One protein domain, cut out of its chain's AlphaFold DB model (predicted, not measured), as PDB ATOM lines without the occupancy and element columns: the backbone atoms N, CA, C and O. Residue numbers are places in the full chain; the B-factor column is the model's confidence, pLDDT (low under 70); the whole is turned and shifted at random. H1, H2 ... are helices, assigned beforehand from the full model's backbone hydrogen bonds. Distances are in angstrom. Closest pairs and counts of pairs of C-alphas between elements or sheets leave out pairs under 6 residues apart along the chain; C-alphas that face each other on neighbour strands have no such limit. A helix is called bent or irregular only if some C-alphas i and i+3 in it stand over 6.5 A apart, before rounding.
ATOM      1  N   LEU A 380     178.731 202.418 121.355       97.81
ATOM      2  CA  LEU A 380     178.349 202.282 122.767       97.81
ATOM      3  C   LEU A 380     176.850 202.527 122.989       97.81
ATOM      4  O   LEU A 380     176.241 201.858 123.826       97.81
ATOM      5  N   GLU A 381     176.242 203.451 122.242       96.31
ATOM      6  CA  GLU A 381     174.794 203.684 122.274       96.31
ATOM      7  C   GLU A 381     174.035 202.454 121.734       96.31
ATOM      8  O   GLU A 381     173.093 201.973 122.370       96.31
ATOM      9  N   GLU A 382     174.494 201.870 120.622       96.56
ATOM     10  CA  GLU A 382     173.952 200.626 120.061       96.56
ATOM     11  C   GLU A 382     174.120 199.437 121.022       96.56
ATOM     12  O   GLU A 382     173.178 198.666 121.250       96.56
ATOM     13  N   TYR A 383     175.292 199.314 121.651       97.50
ATOM     14  CA  TYR A 383     175.539 198.319 122.692       97.50
ATOM     15  C   TYR A 383     174.547 198.478 123.850       97.50
ATOM     16  O   TYR A 383     173.946 197.499 124.300       97.50
ATOM     17  N   HIS A 384     174.297 199.715 124.293       96.25
ATOM     18  CA  HIS A 384     173.349 199.980 125.369       96.25
ATOM     19  C   HIS A 384     171.929 199.502 125.041       96.25
ATOM     20  O   HIS A 384     171.247 198.913 125.889       96.25
ATOM     21  N   HIS A 385     171.479 199.741 123.807       95.00
ATOM     22  CA  HIS A 385     170.184 199.264 123.327       95.00
ATOM     23  C   HIS A 385     170.125 197.740 123.219       95.00
ATOM     24  O   HIS A 385     169.115 197.147 123.597       95.00
ATOM     25  N   THR A 386     171.212 197.107 122.782       95.75
ATOM     26  CA  THR A 386     171.310 195.647 122.692       95.75
ATOM     27  C   THR A 386     171.173 195.008 124.072       95.75
ATOM     28  O   THR A 386     170.337 194.128 124.256       95.75
ATOM     29  N   VAL A 387     171.892 195.509 125.078       96.19
ATOM     30  CA  VAL A 387     171.776 195.024 126.462       96.19
ATOM     31  C   VAL A 387     170.363 195.234 127.019       96.19
ATOM     32  O   VAL A 387     169.806 194.345 127.666       96.19
ATOM     33  N   ALA A 388     169.733 196.380 126.740       94.56
ATOM     34  CA  ALA A 388     168.349 196.629 127.148       94.56
ATOM     35  C   ALA A 388     167.363 195.628 126.512       94.56
ATOM     36  O   ALA A 388     166.408 195.202 127.169       94.56
ATOM     37  N   GLN A 389     167.602 195.231 125.259       92.56
ATOM     38  CA  GLN A 389     166.815 194.215 124.562       92.56
ATOM     39  C   GLN A 389     167.047 192.820 125.159       92.56
ATOM     40  O   GLN A 389     166.080 192.163 125.529       92.56
ATOM     41  N   GLN A 390     168.298 192.418 125.391       94.44
ATOM     42  CA  GLN A 390     168.633 191.142 126.041       94.44
ATOM     43  C   GLN A 390     167.996 191.019 127.437       94.44
ATOM     44  O   GLN A 390     167.482 189.965 127.811       94.44
ATOM     45  N   LEU A 391     167.970 192.111 128.213       93.50
ATOM     46  CA  LEU A 391     167.250 192.180 129.492       93.50
ATOM     47  C   LEU A 391     165.726 192.085 129.309       93.50
ATOM     48  O   LEU A 391     165.023 191.568 130.173       93.50
ATOM     49  N   THR A 392     165.191 192.593 128.202       90.44
ATOM     50  CA  THR A 392     163.758 192.497 127.887       90.44
ATOM     51  C   THR A 392     163.354 191.071 127.533       90.44
ATOM     52  O   THR A 392     162.289 190.632 127.973       90.44
ATOM     53  N   ASP A 393     164.217 190.365 126.806       88.75
ATOM     54  CA  ASP A 393     163.993 189.003 126.315       88.75
ATOM     55  C   ASP A 393     164.343 187.939 127.366       88.75
ATOM     56  O   ASP A 393     163.775 186.845 127.374       88.75
ATOM     57  N   GLY A 394     165.188 188.292 128.340       90.62
ATOM     58  CA  GLY A 394     165.553 187.418 129.449       90.62
ATOM     59  C   GLY A 394     166.682 186.446 129.116       90.62
ATOM     60  O   GLY A 394     166.729 185.362 129.698       90.62
ATOM     61  N   ASP A 395     167.595 186.831 128.222       91.75
ATOM     62  CA  ASP A 395     168.682 185.988 127.691       91.75
ATOM     63  C   ASP A 395     169.598 185.396 128.772       91.75
ATOM     64  O   ASP A 395     170.181 184.325 128.611       91.75
ATOM     65  N   MET A 396     169.701 186.079 129.910       93.19
ATOM     66  CA  MET A 396     170.490 185.679 131.074       93.19
ATOM     67  C   MET A 396     169.742 184.770 132.061       93.19
ATOM     68  O   MET A 396     170.222 184.540 133.172       93.19
ATOM     69  N   MET A 397     168.548 184.281 131.720       92.06
ATOM     70  CA  MET A 397     167.726 183.447 132.600       92.06
ATOM     71  C   MET A 397     167.664 181.985 132.166       92.06
ATOM     72  O   MET A 397     167.920 181.611 131.026       92.06
ATOM     73  N   ASN A 398     167.251 181.126 133.100       89.94
ATOM     74  CA  ASN A 398     166.849 179.768 132.763       89.94
ATOM     75  C   ASN A 398     165.537 179.797 131.960       89.94
ATOM     76  O   ASN A 398     164.587 180.471 132.363       89.94
ATOM     77  N   THR A 399     165.458 179.012 130.884       86.75
ATOM     78  CA  THR A 399     164.268 178.906 130.026       86.75
ATOM     79  C   THR A 399     163.007 178.523 130.799       86.75
ATOM     80  O   THR A 399     161.933 179.018 130.482       86.75
ATOM     81  N   SER A 400     163.113 177.746 131.885       86.88
ATOM     82  CA  SER A 400     161.963 177.408 132.741       86.88
ATOM     83  C   SER A 400     161.386 178.601 133.511       86.88
ATOM     84  O   SER A 400     160.292 178.520 134.068       86.88
ATOM     85  N   CYS A 401     162.150 179.686 133.631       88.31
ATOM     86  CA  CYS A 401     161.738 180.916 134.298       88.31
ATOM     87  C   CYS A 401     161.199 181.971 133.320       88.31
ATOM     88  O   CYS A 401     160.682 182.994 133.780       88.31
ATOM     89  N   ILE A 402     161.288 181.711 132.012       85.62
ATOM     90  CA  ILE A 402     160.726 182.550 130.956       85.62
ATOM     91  C   ILE A 402     159.253 182.152 130.754       85.62
ATOM     92  O   ILE A 402     158.934 180.966 130.662       85.62
ATOM     93  N   PRO A 403     158.316 183.114 130.743       82.19
ATOM     94  CA  PRO A 403     156.925 182.835 130.419       82.19
ATOM     95  C   PRO A 403     156.743 182.166 129.050       82.19
ATOM     96  O   PRO A 403     157.208 182.683 128.043       82.19
ATOM     97  N   GLU A 404     155.963 181.079 129.001       77.88
ATOM     98  CA  GLU A 404     155.725 180.295 127.772       77.88
ATOM     99  C   GLU A 404     155.274 181.143 126.571       77.88
ATOM    100  O   GLU A 404     155.725 180.923 125.454       77.88
ATOM    101  N   TYR A 405     154.446 182.168 126.802       75.38
ATOM    102  CA  TYR A 405     153.941 183.043 125.740       75.38
ATOM    103  C   TYR A 405     155.029 183.896 125.068       75.38
ATOM    104  O   TYR A 405     154.803 184.397 123.971       75.38
ATOM    105  N   MET A 406     156.199 184.068 125.690       74.12
ATOM    106  CA  MET A 406     157.331 184.765 125.071       74.12
ATOM    107  C   MET A 406     158.033 183.914 124.017       74.12
ATOM    108  O   MET A 406     158.658 184.469 123.118       74.12
ATOM    109  N   HIS A 407     157.904 182.587 124.088       67.50
ATOM    110  CA  HIS A 407     158.480 181.687 123.090       67.50
ATOM    111  C   HIS A 407     157.716 181.725 121.755       67.50
ATOM    112  O   HIS A 407     158.319 181.473 120.715       67.50
ATOM    113  N   ASP A 408     156.426 182.083 121.771       59.31
ATOM    114  CA  ASP A 408     155.545 181.998 120.596       59.31
ATOM    115  C   ASP A 408     155.402 183.315 119.807       59.31
ATOM    116  O   ASP A 408     155.038 183.283 118.631       59.31
ATOM    117  N   THR A 409     155.659 184.482 120.414       55.88
ATOM    118  CA  THR A 409     155.379 185.789 119.776       55.88
ATOM    119  C   THR A 409     156.591 186.689 119.553       55.88
ATOM    120  O   THR A 409     156.459 187.655 118.802       55.88
ATOM    121  N   GLY A 410     157.746 186.425 120.181       54.28
ATOM    122  CA  GLY A 410     158.966 187.239 120.036       54.28
ATOM    123  C   GLY A 410     158.824 188.725 120.420       54.28
ATOM    124  O   GLY A 410     159.738 189.506 120.189       54.28
ATOM    125  N   ALA A 411     157.678 189.139 120.969       50.69
ATOM    126  CA  ALA A 411     157.398 190.513 121.356       50.69
ATOM    127  C   ALA A 411     156.364 190.537 122.487       50.69
ATOM    128  O   ALA A 411     155.219 190.105 122.318       50.69
ATOM    129  N   ILE A 412     156.756 191.084 123.637       54.19
ATOM    130  CA  ILE A 412     155.826 191.431 124.715       54.19
ATOM    131  C   ILE A 412     155.024 192.651 124.265       54.19
ATOM    132  O   ILE A 412     155.602 193.688 123.936       54.19
ATOM    133  N   ARG A 413     153.690 192.563 124.262       51.09
ATOM    134  CA  ARG A 413     152.850 193.744 124.039       51.09
ATOM    135  C   ARG A 413     152.654 194.488 125.366       51.09
ATOM    136  O   ARG A 413     152.357 193.846 126.376       51.09
ATOM    137  N   PRO A 414     152.762 195.830 125.397       43.00
ATOM    138  CA  PRO A 414     152.344 196.610 126.556       43.00
ATOM    139  C   PRO A 414     150.870 196.312 126.874       43.00
ATOM    140  O   PRO A 414     150.004 196.542 126.031       43.00
ATOM    141  N   GLY A 415     150.591 195.772 128.066       52.06
ATOM    142  CA  GLY A 415     149.238 195.404 128.511       52.06
ATOM    143  C   GLY A 415     148.971 193.904 128.702       52.06
ATOM    144  O   GLY A 415     147.845 193.548 129.049       52.06
ATOM    145  N   ASP A 416     149.962 193.025 128.512       54.69
ATOM    146  CA  ASP A 416     149.813 191.600 128.841       54.69
ATOM    147  C   ASP A 416     149.606 191.365 130.358       54.69
ATOM    148  O   ASP A 416     150.165 192.095 131.184       54.69
ATOM    149  N   PRO A 417     148.815 190.347 130.762       50.91
ATOM    150  CA  PRO A 417     148.280 190.183 132.115       50.91
ATOM    151  C   PRO A 417     149.343 189.631 133.073       50.91
ATOM    152  O   PRO A 417     149.306 188.471 133.501       50.91
ATOM    153  N   PHE A 418     150.329 190.463 133.393       58.03
ATOM    154  CA  PHE A 418     151.328 190.178 134.415       58.03
ATOM    155  C   PHE A 418     150.792 190.485 135.822       58.03
ATOM    156  O   PHE A 418     151.174 189.817 136.791       58.03
ATOM    157  N   GLU A 419     149.841 191.423 135.925       53.34
ATOM    158  CA  GLU A 419     149.077 191.716 137.143       53.34
ATOM    159  C   GLU A 419     148.287 190.469 137.576       53.34
ATOM    160  O   GLU A 419     147.212 190.157 137.074       53.34
ATOM    161  N   GLY A 420     148.890 189.695 138.482       58.12
ATOM    162  CA  GLY A 420     148.356 188.436 139.011       58.12
ATOM    163  C   GLY A 420     149.286 187.225 138.870       58.12
ATOM    164  O   GLY A 420     149.090 186.233 139.570       58.12
ATOM    165  N   LYS A 421     150.335 187.294 138.032       66.19
ATOM    166  CA  LYS A 421     151.288 186.184 137.790       66.19
ATOM    167  C   LYS A 421     152.733 186.475 138.214       66.19
ATOM    168  O   LYS A 421     153.589 185.613 138.031       66.19
ATOM    169  N   ILE A 422     152.996 187.610 138.871       70.06
ATOM    170  CA  ILE A 422     154.326 188.000 139.392       70.06
ATOM    171  C   ILE A 422     154.980 186.876 140.213       70.06
ATOM    172  O   ILE A 422     156.161 186.594 140.047       70.06
ATOM    173  N   LYS A 423     154.211 186.173 141.059       71.25
ATOM    174  CA  LYS A 423     154.728 185.031 141.838       71.25
ATOM    175  C   LYS A 423     155.190 183.861 140.960       71.25
ATOM    176  O   LYS A 423     156.149 183.189 141.320       71.25
ATOM    177  N   LYS A 424     154.510 183.613 139.833       79.50
ATOM    178  CA  LYS A 424     154.831 182.524 138.896       79.50
ATOM    179  C   LYS A 424     156.101 182.840 138.100       79.50
ATOM    180  O   LYS A 424     156.938 181.965 137.935       79.50
ATOM    181  N   TYR A 425     156.261 184.089 137.667       84.94
ATOM    182  CA  TYR A 425     157.385 184.542 136.839       84.94
ATOM    183  C   TYR A 425     158.271 185.550 137.578       84.94
ATOM    184  O   TYR A 425     158.645 186.590 137.035       84.94
ATOM    185  N   ARG A 426     158.608 185.242 138.839       89.19
ATOM    186  CA  ARG A 426     159.364 186.155 139.714       89.19
ATOM    187  C   ARG A 426     160.715 186.574 139.131       89.19
ATOM    188  O   ARG A 426     161.108 187.719 139.306       89.19
ATOM    189  N   CYS A 427     161.395 185.670 138.416       90.44
ATOM    190  CA  CYS A 427     162.701 185.966 137.836       90.44
ATOM    191  C   CYS A 427     162.581 186.973 136.690       90.44
ATOM    192  O   CYS A 427     163.326 187.944 136.666       90.44
ATOM    193  N   MET A 428     161.599 186.796 135.802       90.19
ATOM    194  CA  MET A 428     161.379 187.730 134.694       90.19
ATOM    195  C   MET A 428     160.953 189.113 135.199       90.19
ATOM    196  O   MET A 428     161.492 190.128 134.770       90.19
ATOM    197  N   HIS A 429     160.061 189.150 136.199       88.50
ATOM    198  CA  HIS A 429     159.699 190.395 136.887       88.50
ATOM    199  C   HIS A 429     160.927 191.122 137.445       88.50
ATOM    200  O   HIS A 429     161.051 192.338 137.301       88.50
ATOM    201  N   PHE A 430     161.845 190.371 138.061       91.50
ATOM    202  CA  PHE A 430     163.088 190.916 138.595       91.50
ATOM    203  C   PHE A 430     163.974 191.503 137.497       91.50
ATOM    204  O   PHE A 430     164.438 192.625 137.661       91.50
ATOM    205  N   ILE A 431     164.187 190.794 136.385       92.38
ATOM    206  CA  ILE A 431     165.042 191.272 135.288       92.38
ATOM    207  C   ILE A 431     164.468 192.535 134.632       92.38
ATOM    208  O   ILE A 431     165.205 193.492 134.408       92.38
ATOM    209  N   TRP A 432     163.158 192.607 134.396       90.56
ATOM    210  CA  TRP A 432     162.541 193.837 133.886       90.56
ATOM    211  C   TRP A 432     162.641 194.998 134.865       90.56
ATOM    212  O   TRP A 432     162.973 196.112 134.472       90.56
ATOM    213  N   THR A 433     162.418 194.730 136.151       90.50
ATOM    214  CA  THR A 433     162.590 195.746 137.193       90.50
ATOM    215  C   THR A 433     164.045 196.217 137.250       90.50
ATOM    216  O   THR A 433     164.303 197.412 137.370       90.50
ATOM    217  N   LEU A 434     165.003 195.299 137.110       91.81
ATOM    218  CA  LEU A 434     166.431 195.593 137.056       91.81
ATOM    219  C   LEU A 434     166.774 196.475 135.846       91.81
ATOM    220  O   LEU A 434     167.474 197.477 136.001       91.81
ATOM    221  N   ARG A 435     166.234 196.152 134.665       93.38
ATOM    222  CA  ARG A 435     166.346 196.978 133.457       93.38
ATOM    223  C   ARG A 435     165.784 198.373 133.698       93.38
ATOM    224  O   ARG A 435     166.463 199.350 133.427       93.38
ATOM    225  N   ASP A 436     164.572 198.483 134.228       90.00
ATOM    226  CA  ASP A 436     163.887 199.773 134.346       90.00
ATOM    227  C   ASP A 436     164.487 200.671 135.440       90.00
ATOM    228  O   ASP A 436     164.520 201.892 135.282       90.00
ATOM    229  N   ILE A 437     164.978 200.085 136.539       88.50
ATOM    230  CA  ILE A 437     165.511 200.826 137.692       88.50
ATOM    231  C   ILE A 437     167.018 201.080 137.583       88.50
ATOM    232  O   ILE A 437     167.465 202.165 137.963       88.50
ATOM    233  N   VAL A 438     167.807 200.092 137.147       90.81
ATOM    234  CA  VAL A 438     169.278 200.133 137.241       90.81
ATOM    235  C   VAL A 438     169.932 200.416 135.895       90.81
ATOM    236  O   VAL A 438     170.761 201.321 135.828       90.81
ATOM    237  N   TRP A 439     169.566 199.679 134.841       93.50
ATOM    238  CA  TRP A 439     170.099 199.928 133.493       93.50
ATOM    239  C   TRP A 439     169.553 201.241 132.920       93.50
ATOM    240  O   TRP A 439     170.298 202.125 132.512       93.50
ATOM    241  N   GLY A 440     168.235 201.402 132.999       89.94
ATOM    242  CA  GLY A 440     167.491 202.530 132.470       89.94
ATOM    243  C   GLY A 440     167.282 202.466 130.954       89.94
ATOM    244  O   GLY A 440     167.898 201.702 130.218       89.94
ATOM    245  N   TRP A 441     166.377 203.324 130.484       83.38
ATOM    246  CA  TRP A 441     166.114 203.537 129.055       83.38
ATOM    247  C   TRP A 441     166.924 204.693 128.464       83.38
ATOM    248  O   TRP A 441     166.955 204.881 127.250       83.38
ATOM    249  N   ARG A 442     167.554 205.503 129.323       87.25
ATOM    250  CA  ARG A 442     168.445 206.578 128.888       87.25
ATOM    251  C   ARG A 442     169.807 205.982 128.606       87.25
ATOM    252  O   ARG A 442     170.367 205.328 129.476       87.25
ATOM    253  N   VAL A 443     170.321 206.263 127.418       88.19
ATOM    254  CA  VAL A 443     171.614 205.766 126.968       88.19
ATOM    255  C   VAL A 443     172.720 206.202 127.930       88.19
ATOM    256  O   VAL A 443     172.898 207.394 128.192       88.19
ATOM    257  N   SER A 444     173.447 205.220 128.457       88.00
ATOM    258  CA  SER A 444     174.689 205.421 129.200       88.00
ATOM    259  C   SER A 444     175.880 205.225 128.267       88.00
ATOM    260  O   SER A 444     176.019 204.167 127.660       88.00
ATOM    261  N   LEU A 445     176.770 206.217 128.209       91.06
ATOM    262  CA  LEU A 445     178.060 206.126 127.510       91.06
ATOM    263  C   LEU A 445     179.163 205.516 128.386       91.06
ATOM    264  O   LEU A 445     180.317 205.453 127.977       91.06
ATOM    265  N   ASP A 446     178.800 205.053 129.585       93.75
ATOM    266  CA  ASP A 446     179.645 204.221 130.437       93.75
ATOM    267  C   ASP A 446     178.927 202.894 130.767       93.75
ATOM    268  O   ASP A 446     178.427 202.693 131.886       93.75
ATOM    269  N   PRO A 447     178.786 201.997 129.773       95.31
ATOM    270  CA  PRO A 447     178.155 200.700 129.969       95.31
ATOM    271  C   PRO A 447     178.913 199.787 130.943       95.31
ATOM    272  O   PRO A 447     178.258 199.015 131.635       95.31
ATOM    273  N   LEU A 448     180.242 199.881 131.086       96.19
ATOM    274  CA  LEU A 448     180.995 199.097 132.084       96.19
ATOM    275  C   LEU A 448     180.544 199.416 133.511       96.19
ATOM    276  O   LEU A 448     180.232 198.501 134.276       96.19
ATOM    277  N   THR A 449     180.441 200.701 133.856       92.75
ATOM    278  CA  THR A 449     179.922 201.112 135.167       92.75
ATOM    279  C   THR A 449     178.447 200.743 135.324       92.75
ATOM    280  O   THR A 449     178.016 200.355 136.411       92.75
ATOM    281  N   ALA A 450     177.647 200.843 134.257       93.19
ATOM    282  CA  ALA A 450     176.245 200.433 134.296       93.19
ATOM    283  C   ALA A 450     176.093 198.917 134.540       93.19
ATOM    284  O   ALA A 450     175.291 198.519 135.383       93.19
ATOM    285  N   LEU A 451     176.911 198.081 133.891       95.31
ATOM    286  CA  LEU A 451     176.946 196.627 134.081       95.31
ATOM    287  C   LEU A 451     177.400 196.263 135.501       95.31
ATOM    288  O   LEU A 451     176.785 195.413 136.139       95.31
ATOM    289  N   ALA A 452     178.413 196.949 136.040       92.69
ATOM    290  CA  ALA A 452     178.850 196.760 137.425       92.69
ATOM    291  C   ALA A 452     177.725 197.067 138.437       92.69
ATOM    292  O   ALA A 452     177.547 196.354 139.423       92.69
ATOM    293  N   LYS A 453     176.887 198.079 138.172       91.19
ATOM    294  CA  LYS A 453     175.712 198.376 139.013       91.19
ATOM    295  C   LYS A 453     174.644 197.279 138.965       91.19
ATOM    296  O   LYS A 453     173.925 197.113 139.952       91.19
ATOM    297  N   LEU A 454     174.521 196.538 137.857       92.25
ATOM    298  CA  LEU A 454     173.611 195.388 137.778       92.25
ATOM    299  C   LEU A 454     174.046 194.272 138.732       92.25
ATOM    300  O   LEU A 454     173.197 193.635 139.350       92.25
ATOM    301  N   GLU A 455     175.351 194.071 138.896       87.69
ATOM    302  CA  GLU A 455     175.908 193.073 139.815       87.69
ATOM    303  C   GLU A 455     175.585 193.409 141.281       87.69
ATOM    304  O   GLU A 455     175.197 192.542 142.067       87.69
ATOM    305  N   ASP A 456     175.632 194.697 141.624       84.31
ATOM    306  CA  ASP A 456     175.354 195.219 142.965       84.31
ATOM    307  C   ASP A 456     173.867 195.502 143.253       84.31
ATOM    308  O   ASP A 456     173.515 196.002 144.330       84.31
ATOM    309  N   CYS A 457     172.955 195.165 142.333       79.94
ATOM    310  CA  CYS A 457     171.544 195.551 142.424       79.94
ATOM    311  C   CYS A 457     170.825 195.040 143.687       79.94
ATOM    312  O   CYS A 457     169.898 195.688 144.177       79.94
ATOM    313  N   GLY A 458     171.283 193.924 144.268       69.75
ATOM    314  CA  GLY A 458     170.747 193.364 145.514       69.75
ATOM    315  C   GLY A 458     170.929 194.271 146.740       69.75
ATOM    316  O   GLY A 458     170.231 194.103 147.743       69.75
ATOM    317  N   LYS A 459     171.826 195.263 146.670       74.50
ATOM    318  CA  LYS A 459     172.043 196.263 147.727       74.50
ATOM    319  C   LYS A 459     171.042 197.423 147.662       74.50
ATOM    320  O   LYS A 459     170.929 198.165 148.631       74.50
ATOM    321  N   LEU A 460     170.301 197.577 146.562       78.94
ATOM    322  CA  LEU A 460     169.392 198.704 146.350       78.94
ATOM    323  C   LEU A 460     168.036 198.471 147.033       78.94
ATOM    324  O   LEU A 460     167.280 197.575 146.653       78.94
ATOM    325  N   ASP A 461     167.665 199.335 147.980       81.00
ATOM    326  CA  ASP A 461     166.379 199.232 148.694       81.00
ATOM    327  C   ASP A 461     165.168 199.319 147.758       81.00
ATOM    328  O   ASP A 461     164.169 198.627 147.953       81.00
ATOM    329  N   ARG A 462     165.284 200.100 146.675       83.75
ATOM    330  CA  ARG A 462     164.259 200.187 145.624       83.75
ATOM    331  C   ARG A 462     164.022 198.840 144.933       83.75
ATOM    332  O   ARG A 462     162.871 198.493 144.684       83.75
ATOM    333  N   MET A 463     165.083 198.069 144.676       86.88
ATOM    334  CA  MET A 463     164.969 196.727 144.090       86.88
ATOM    335  C   MET A 463     164.291 195.764 145.066       86.88
ATOM    336  O   MET A 463     163.377 195.040 144.674       86.88
ATOM    337  N   LYS A 464     164.674 195.797 146.350       83.06
ATOM    338  CA  LYS A 464     164.050 194.963 147.392       83.06
ATOM    339  C   LYS A 464     162.556 195.256 147.549       83.06
ATOM    340  O   LYS A 464     161.765 194.327 147.686       83.06
ATOM    341  N   ALA A 465     162.170 196.532 147.495       84.56
ATOM    342  CA  ALA A 465     160.774 196.949 147.577       84.56
ATOM    343  C   ALA A 465     159.954 196.505 146.352       84.56
ATOM    344  O   ALA A 465     158.835 196.018 146.505       84.56
ATOM    345  N   ALA A 466     160.508 196.640 145.143       83.94
ATOM    346  CA  ALA A 466     159.819 196.296 143.898       83.94
ATOM    347  C   ALA A 466     159.775 194.781 143.612       83.94
ATOM    348  O   ALA A 466     158.872 194.301 142.923       83.94
ATOM    349  N   CYS A 467     160.743 194.018 144.130       84.69
ATOM    350  CA  CYS A 467     160.910 192.589 143.871       84.69
ATOM    351  C   CYS A 467     161.179 191.788 145.161       84.69
ATOM    352  O   CYS A 467     162.279 191.261 145.343       84.69
ATOM    353  N   PRO A 468     160.175 191.598 146.037       79.44
ATOM    354  CA  PRO A 468     160.368 190.953 147.341       79.44
ATOM    355  C   PRO A 468     160.780 189.472 147.264       79.44
ATOM    356  O   PRO A 468     161.306 188.931 148.231       79.44
ATOM    357  N   TYR A 469     160.536 188.796 146.134       81.50
ATOM    358  CA  TYR A 469     160.843 187.370 145.954       81.50
ATOM    359  C   TYR A 469     162.210 187.091 145.314       81.50
ATOM    360  O   TYR A 469     162.607 185.924 145.284       81.50
ATOM    361  N   GLY A 470     162.880 188.126 144.788       86.88
ATOM    362  CA  GLY A 470     164.172 188.018 144.108       86.88
ATOM    363  C   GLY A 470     164.212 187.054 142.911       86.88
ATOM    364  O   GLY A 470     163.184 186.579 142.413       86.88
ATOM    365  N   LEU A 471     165.436 186.764 142.466       90.62
ATOM    366  CA  LEU A 471     165.740 185.691 141.519       90.62
ATOM    367  C   LEU A 471     165.725 184.324 142.223       90.62
ATOM    368  O   LEU A 471     165.897 184.224 143.436       90.62
ATOM    369  N   CYS A 472     165.522 183.248 141.461       92.50
ATOM    370  CA  CYS A 472     165.905 181.916 141.930       92.50
ATOM    371  C   CYS A 472     167.431 181.748 141.859       92.50
ATOM    372  O   CYS A 472     168.084 182.411 141.054       92.50
ATOM    373  N   GLU A 473     167.978 180.812 142.636       91.50
ATOM    374  CA  GLU A 473     169.423 180.543 142.715       91.50
ATOM    375  C   GLU A 473     170.062 180.294 141.335       91.50
ATOM    376  O   GLU A 473     171.130 180.817 141.027       91.50
ATOM    377  N   THR A 474     169.373 179.565 140.451       94.12
ATOM    378  CA  THR A 474     169.860 179.299 139.089       94.12
ATOM    379  C   THR A 474     169.942 180.566 138.236       94.12
ATOM    380  O   THR A 474     170.967 180.805 137.602       94.12
ATOM    381  N   CYS A 475     168.890 181.396 138.218       94.19
ATOM    382  CA  CYS A 475     168.901 182.645 137.450       94.19
ATOM    383  C   CYS A 475     169.853 183.684 138.052       94.19
ATOM    384  O   CYS A 475     170.392 184.496 137.314       94.19
ATOM    385  N   GLU A 476     170.086 183.660 139.365       93.50
ATOM    386  CA  GLU A 476     171.101 184.499 140.005       93.50
ATOM    387  C   GLU A 476     172.512 184.137 139.516       93.50
ATOM    388  O   GLU A 476     173.286 185.022 139.149       93.50
ATOM    389  N   GLY A 477     172.831 182.839 139.435       93.56
ATOM    390  CA  GLY A 477     174.091 182.361 138.862       93.56
ATOM    391  C   GLY A 477     174.255 182.730 137.384       93.56
ATOM    392  O   GLY A 477     175.310 183.224 136.987       93.56
ATOM    393  N   TYR A 478     173.205 182.548 136.577       95.81
ATOM    394  CA  TYR A 478     173.237 182.903 135.153       95.81
ATOM    395  C   TYR A 478     173.361 184.409 134.922       95.81
ATOM    396  O   TYR A 478     174.162 184.814 134.083       95.81
ATOM    397  N   LEU A 479     172.664 185.238 135.708       94.94
ATOM    398  CA  LEU A 479     172.801 186.691 135.637       94.94
ATOM    399  C   LEU A 479     174.239 187.127 135.943       94.94
ATOM    400  O   LEU A 479     174.804 187.898 135.175       94.94
ATOM    401  N   ARG A 480     174.858 186.612 137.017       94.69
ATOM    402  CA  ARG A 480     176.258 186.934 137.353       94.69
ATOM    403  C   ARG A 480     177.220 186.551 136.233       94.69
ATOM    404  O   ARG A 480     178.059 187.358 135.839       94.69
ATOM    405  N   GLN A 481     177.086 185.335 135.702       96.31
ATOM    406  CA  GLN A 481     177.939 184.865 134.613       96.31
ATOM    407  C   GLN A 481     177.747 185.699 133.343       96.31
ATOM    408  O   GLN A 481     178.721 186.026 132.668       96.31
ATOM    409  N   TRP A 482     176.503 186.052 133.021       97.38
ATOM    410  CA  TRP A 482     176.191 186.884 131.869       97.38
ATOM    411  C   TRP A 482     176.757 188.302 132.027       97.38
ATOM    412  O   TRP A 482     177.455 188.748 131.127       97.38
ATOM    413  N   ILE A 483     176.592 188.958 133.186       97.06
ATOM    414  CA  ILE A 483     177.194 190.280 133.456       97.06
ATOM    415  C   ILE A 483     178.716 190.220 133.280       97.06
ATOM    416  O   ILE A 483     179.295 191.083 132.623       97.06
ATOM    417  N   HIS A 484     179.371 189.198 133.837       96.50
ATOM    418  CA  HIS A 484     180.812 189.019 133.674       96.50
ATOM    419  C   HIS A 484     181.206 188.883 132.194       96.50
ATOM    420  O   HIS A 484     182.118 189.569 131.731       96.50
ATOM    421  N   ASN A 485     180.494 188.043 131.438       97.69
ATOM    422  CA  ASN A 485     180.749 187.837 130.013       97.69
ATOM    423  C   ASN A 485     180.536 189.118 129.196       97.69
ATOM    424  O   ASN A 485     181.358 189.416 128.334       97.69
ATOM    425  N   GLU A 486     179.483 189.883 129.489       97.62
ATOM    426  CA  GLU A 486     179.192 191.163 128.838       97.62
ATOM    427  C   GLU A 486     180.289 192.194 129.108       97.62
ATOM    428  O   GLU A 486     180.804 192.804 128.174       97.62
ATOM    429  N   ARG A 487     180.744 192.331 130.359       97.62
ATOM    430  CA  ARG A 487     181.836 193.255 130.708       97.62
ATOM    431  C   ARG A 487     183.146 192.880 130.012       97.62
ATOM    432  O   ARG A 487     183.816 193.743 129.445       97.62
ATOM    433  N   VAL A 488     183.500 191.592 130.010       98.06
ATOM    434  CA  VAL A 488     184.700 191.085 129.321       98.06
ATOM    435  C   VAL A 488     184.581 191.249 127.802       98.06
ATOM    436  O   VAL A 488     185.562 191.605 127.147       98.06
ATOM    437  N   GLY A 489     183.402 190.985 127.237       97.94
ATOM    438  CA  GLY A 489     183.117 191.136 125.814       97.94
ATOM    439  C   GLY A 489     183.224 192.590 125.364       97.94
ATOM    440  O   GLY A 489     183.949 192.885 124.416       97.94
ATOM    441  N   LEU A 490     182.582 193.500 126.096       97.88
ATOM    442  CA  LEU A 490     182.647 194.939 125.863       97.88
ATOM    443  C   LEU A 490     184.094 195.449 125.892       97.88
ATOM    444  O   LEU A 490     184.521 196.094 124.938       97.88
ATOM    445  N   TRP A 491     184.873 195.098 126.926       98.06
ATOM    446  CA  TRP A 491     186.284 195.501 127.032       98.06
ATOM    447  C   TRP A 491     187.111 195.054 125.819       98.06
ATOM    448  O   TRP A 491     187.875 195.833 125.250       98.06
ATOM    449  N   LYS A 492     186.932 193.801 125.383       97.81
ATOM    450  CA  LYS A 492     187.633 193.245 124.214       97.81
ATOM    451  C   LYS A 492     187.233 193.908 122.897       97.81
ATOM    452  O   LYS A 492     188.040 193.921 121.972       97.81
ATOM    453  N   ASN A 493     186.019 194.447 122.810       97.56
ATOM    454  CA  ASN A 493     185.488 195.073 121.601       97.56
ATOM    455  C   ASN A 493     185.805 196.571 121.491       97.56
ATOM    456  O   ASN A 493     185.620 197.130 120.409       97.56
ATOM    457  N   LEU A 494     186.336 197.215 122.541       98.00
ATOM    458  CA  LEU A 494     186.701 198.640 122.504       98.00
ATOM    459  C   LEU A 494     187.582 199.008 121.293       98.00
ATOM    460  O   LEU A 494     187.244 199.978 120.613       98.00
ATOM    461  N   PRO A 495     188.641 198.248 120.927       97.88
ATOM    462  CA  PRO A 495     189.416 198.545 119.721       97.88
ATOM    463  C   PRO A 495     188.569 198.605 118.445       97.88
ATOM    464  O   PRO A 495     188.746 199.505 117.628       97.88
ATOM    465  N   SER A 496     187.604 197.691 118.302       97.94
ATOM    466  CA  SER A 496     186.698 197.665 117.152       97.94
ATOM    467  C   SER A 496     185.724 198.841 117.160       97.94
ATOM    468  O   SER A 496     185.435 199.388 116.100       97.94
ATOM    469  N   TYR A 497     185.211 199.235 118.329       98.00
ATOM    470  CA  TYR A 497     184.260 200.346 118.446       98.00
ATOM    471  C   TYR A 497     184.903 201.673 118.037       98.00
ATOM    472  O   TYR A 497     184.302 202.454 117.306       98.00
ATOM    473  N   PHE A 498     186.157 201.891 118.434       97.75
ATOM    474  CA  PHE A 498     186.893 203.125 118.153       97.75
ATOM    475  C   PHE A 498     187.757 203.073 116.880       97.75
ATOM    476  O   PHE A 498     188.569 203.971 116.663       97.75
ATOM    477  N   GLN A 499     187.595 202.048 116.030       96.62
ATOM    478  CA  GLN A 499     188.349 201.885 114.774       96.62
ATOM    479  C   GLN A 499     189.878 201.959 114.977       96.62
ATOM    480  O   GLN A 499     190.605 202.638 114.241       96.62
TER     481      GLN A 499
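This is residues 380 to 499 of the 501 residues of the protein "BTB domain-containing protein" of Trametes pubescens (UniProt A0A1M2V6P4). The long helix H6 runs along one side of a body with H3 near its middle; H1, H4 and H5 pack on H3, and H4 also on H6. H2 and the loop 410 to 425 lie at one end. The printed part, all helix, has 120 residues with six named helices, H1 to H6, and is compact: radius of gyration of the C-alphas 14.6 A, spans 48 by 33 by 25 A.

H6, residues 473 to 497, spans 34.7 A from C-alpha 473 at (169.423, 180.543, 142.715) to C-alpha 497 at (184.260, 200.346, 118.446); it is irregular, C-alphas 492 and 495 being 7.2 A apart. The others are H4, 447 to 455; H3, 426 to 439, 18.5 A; H1, 380 to 393, 19.9 A; H5, 461 to 466; H2, 404 to 409.

With residues 480 to 490 alone, H6 touches H4 at a shallow tilt of 10 degrees, opposite ways; the closest C-alphas, of Leu 448 and Arg 487, are 6.1 A apart. H3 and H4 form a hairpin, closest at the C-alphas of Trp 439 and Ala 450, 6.2 A. H2 touches no helix. O i to N i+4 pairs are within hydrogen-bond range throughout H1, H3, H4 and H5, in 19 of 21 for H6 and 0 of 2 for H2, where 1 of 3 O i to N i+3 pairs is.

The printed part has no cut. The H2 to H3 link is long. Residues 407 to 421 and 458 have pLDDT under 70.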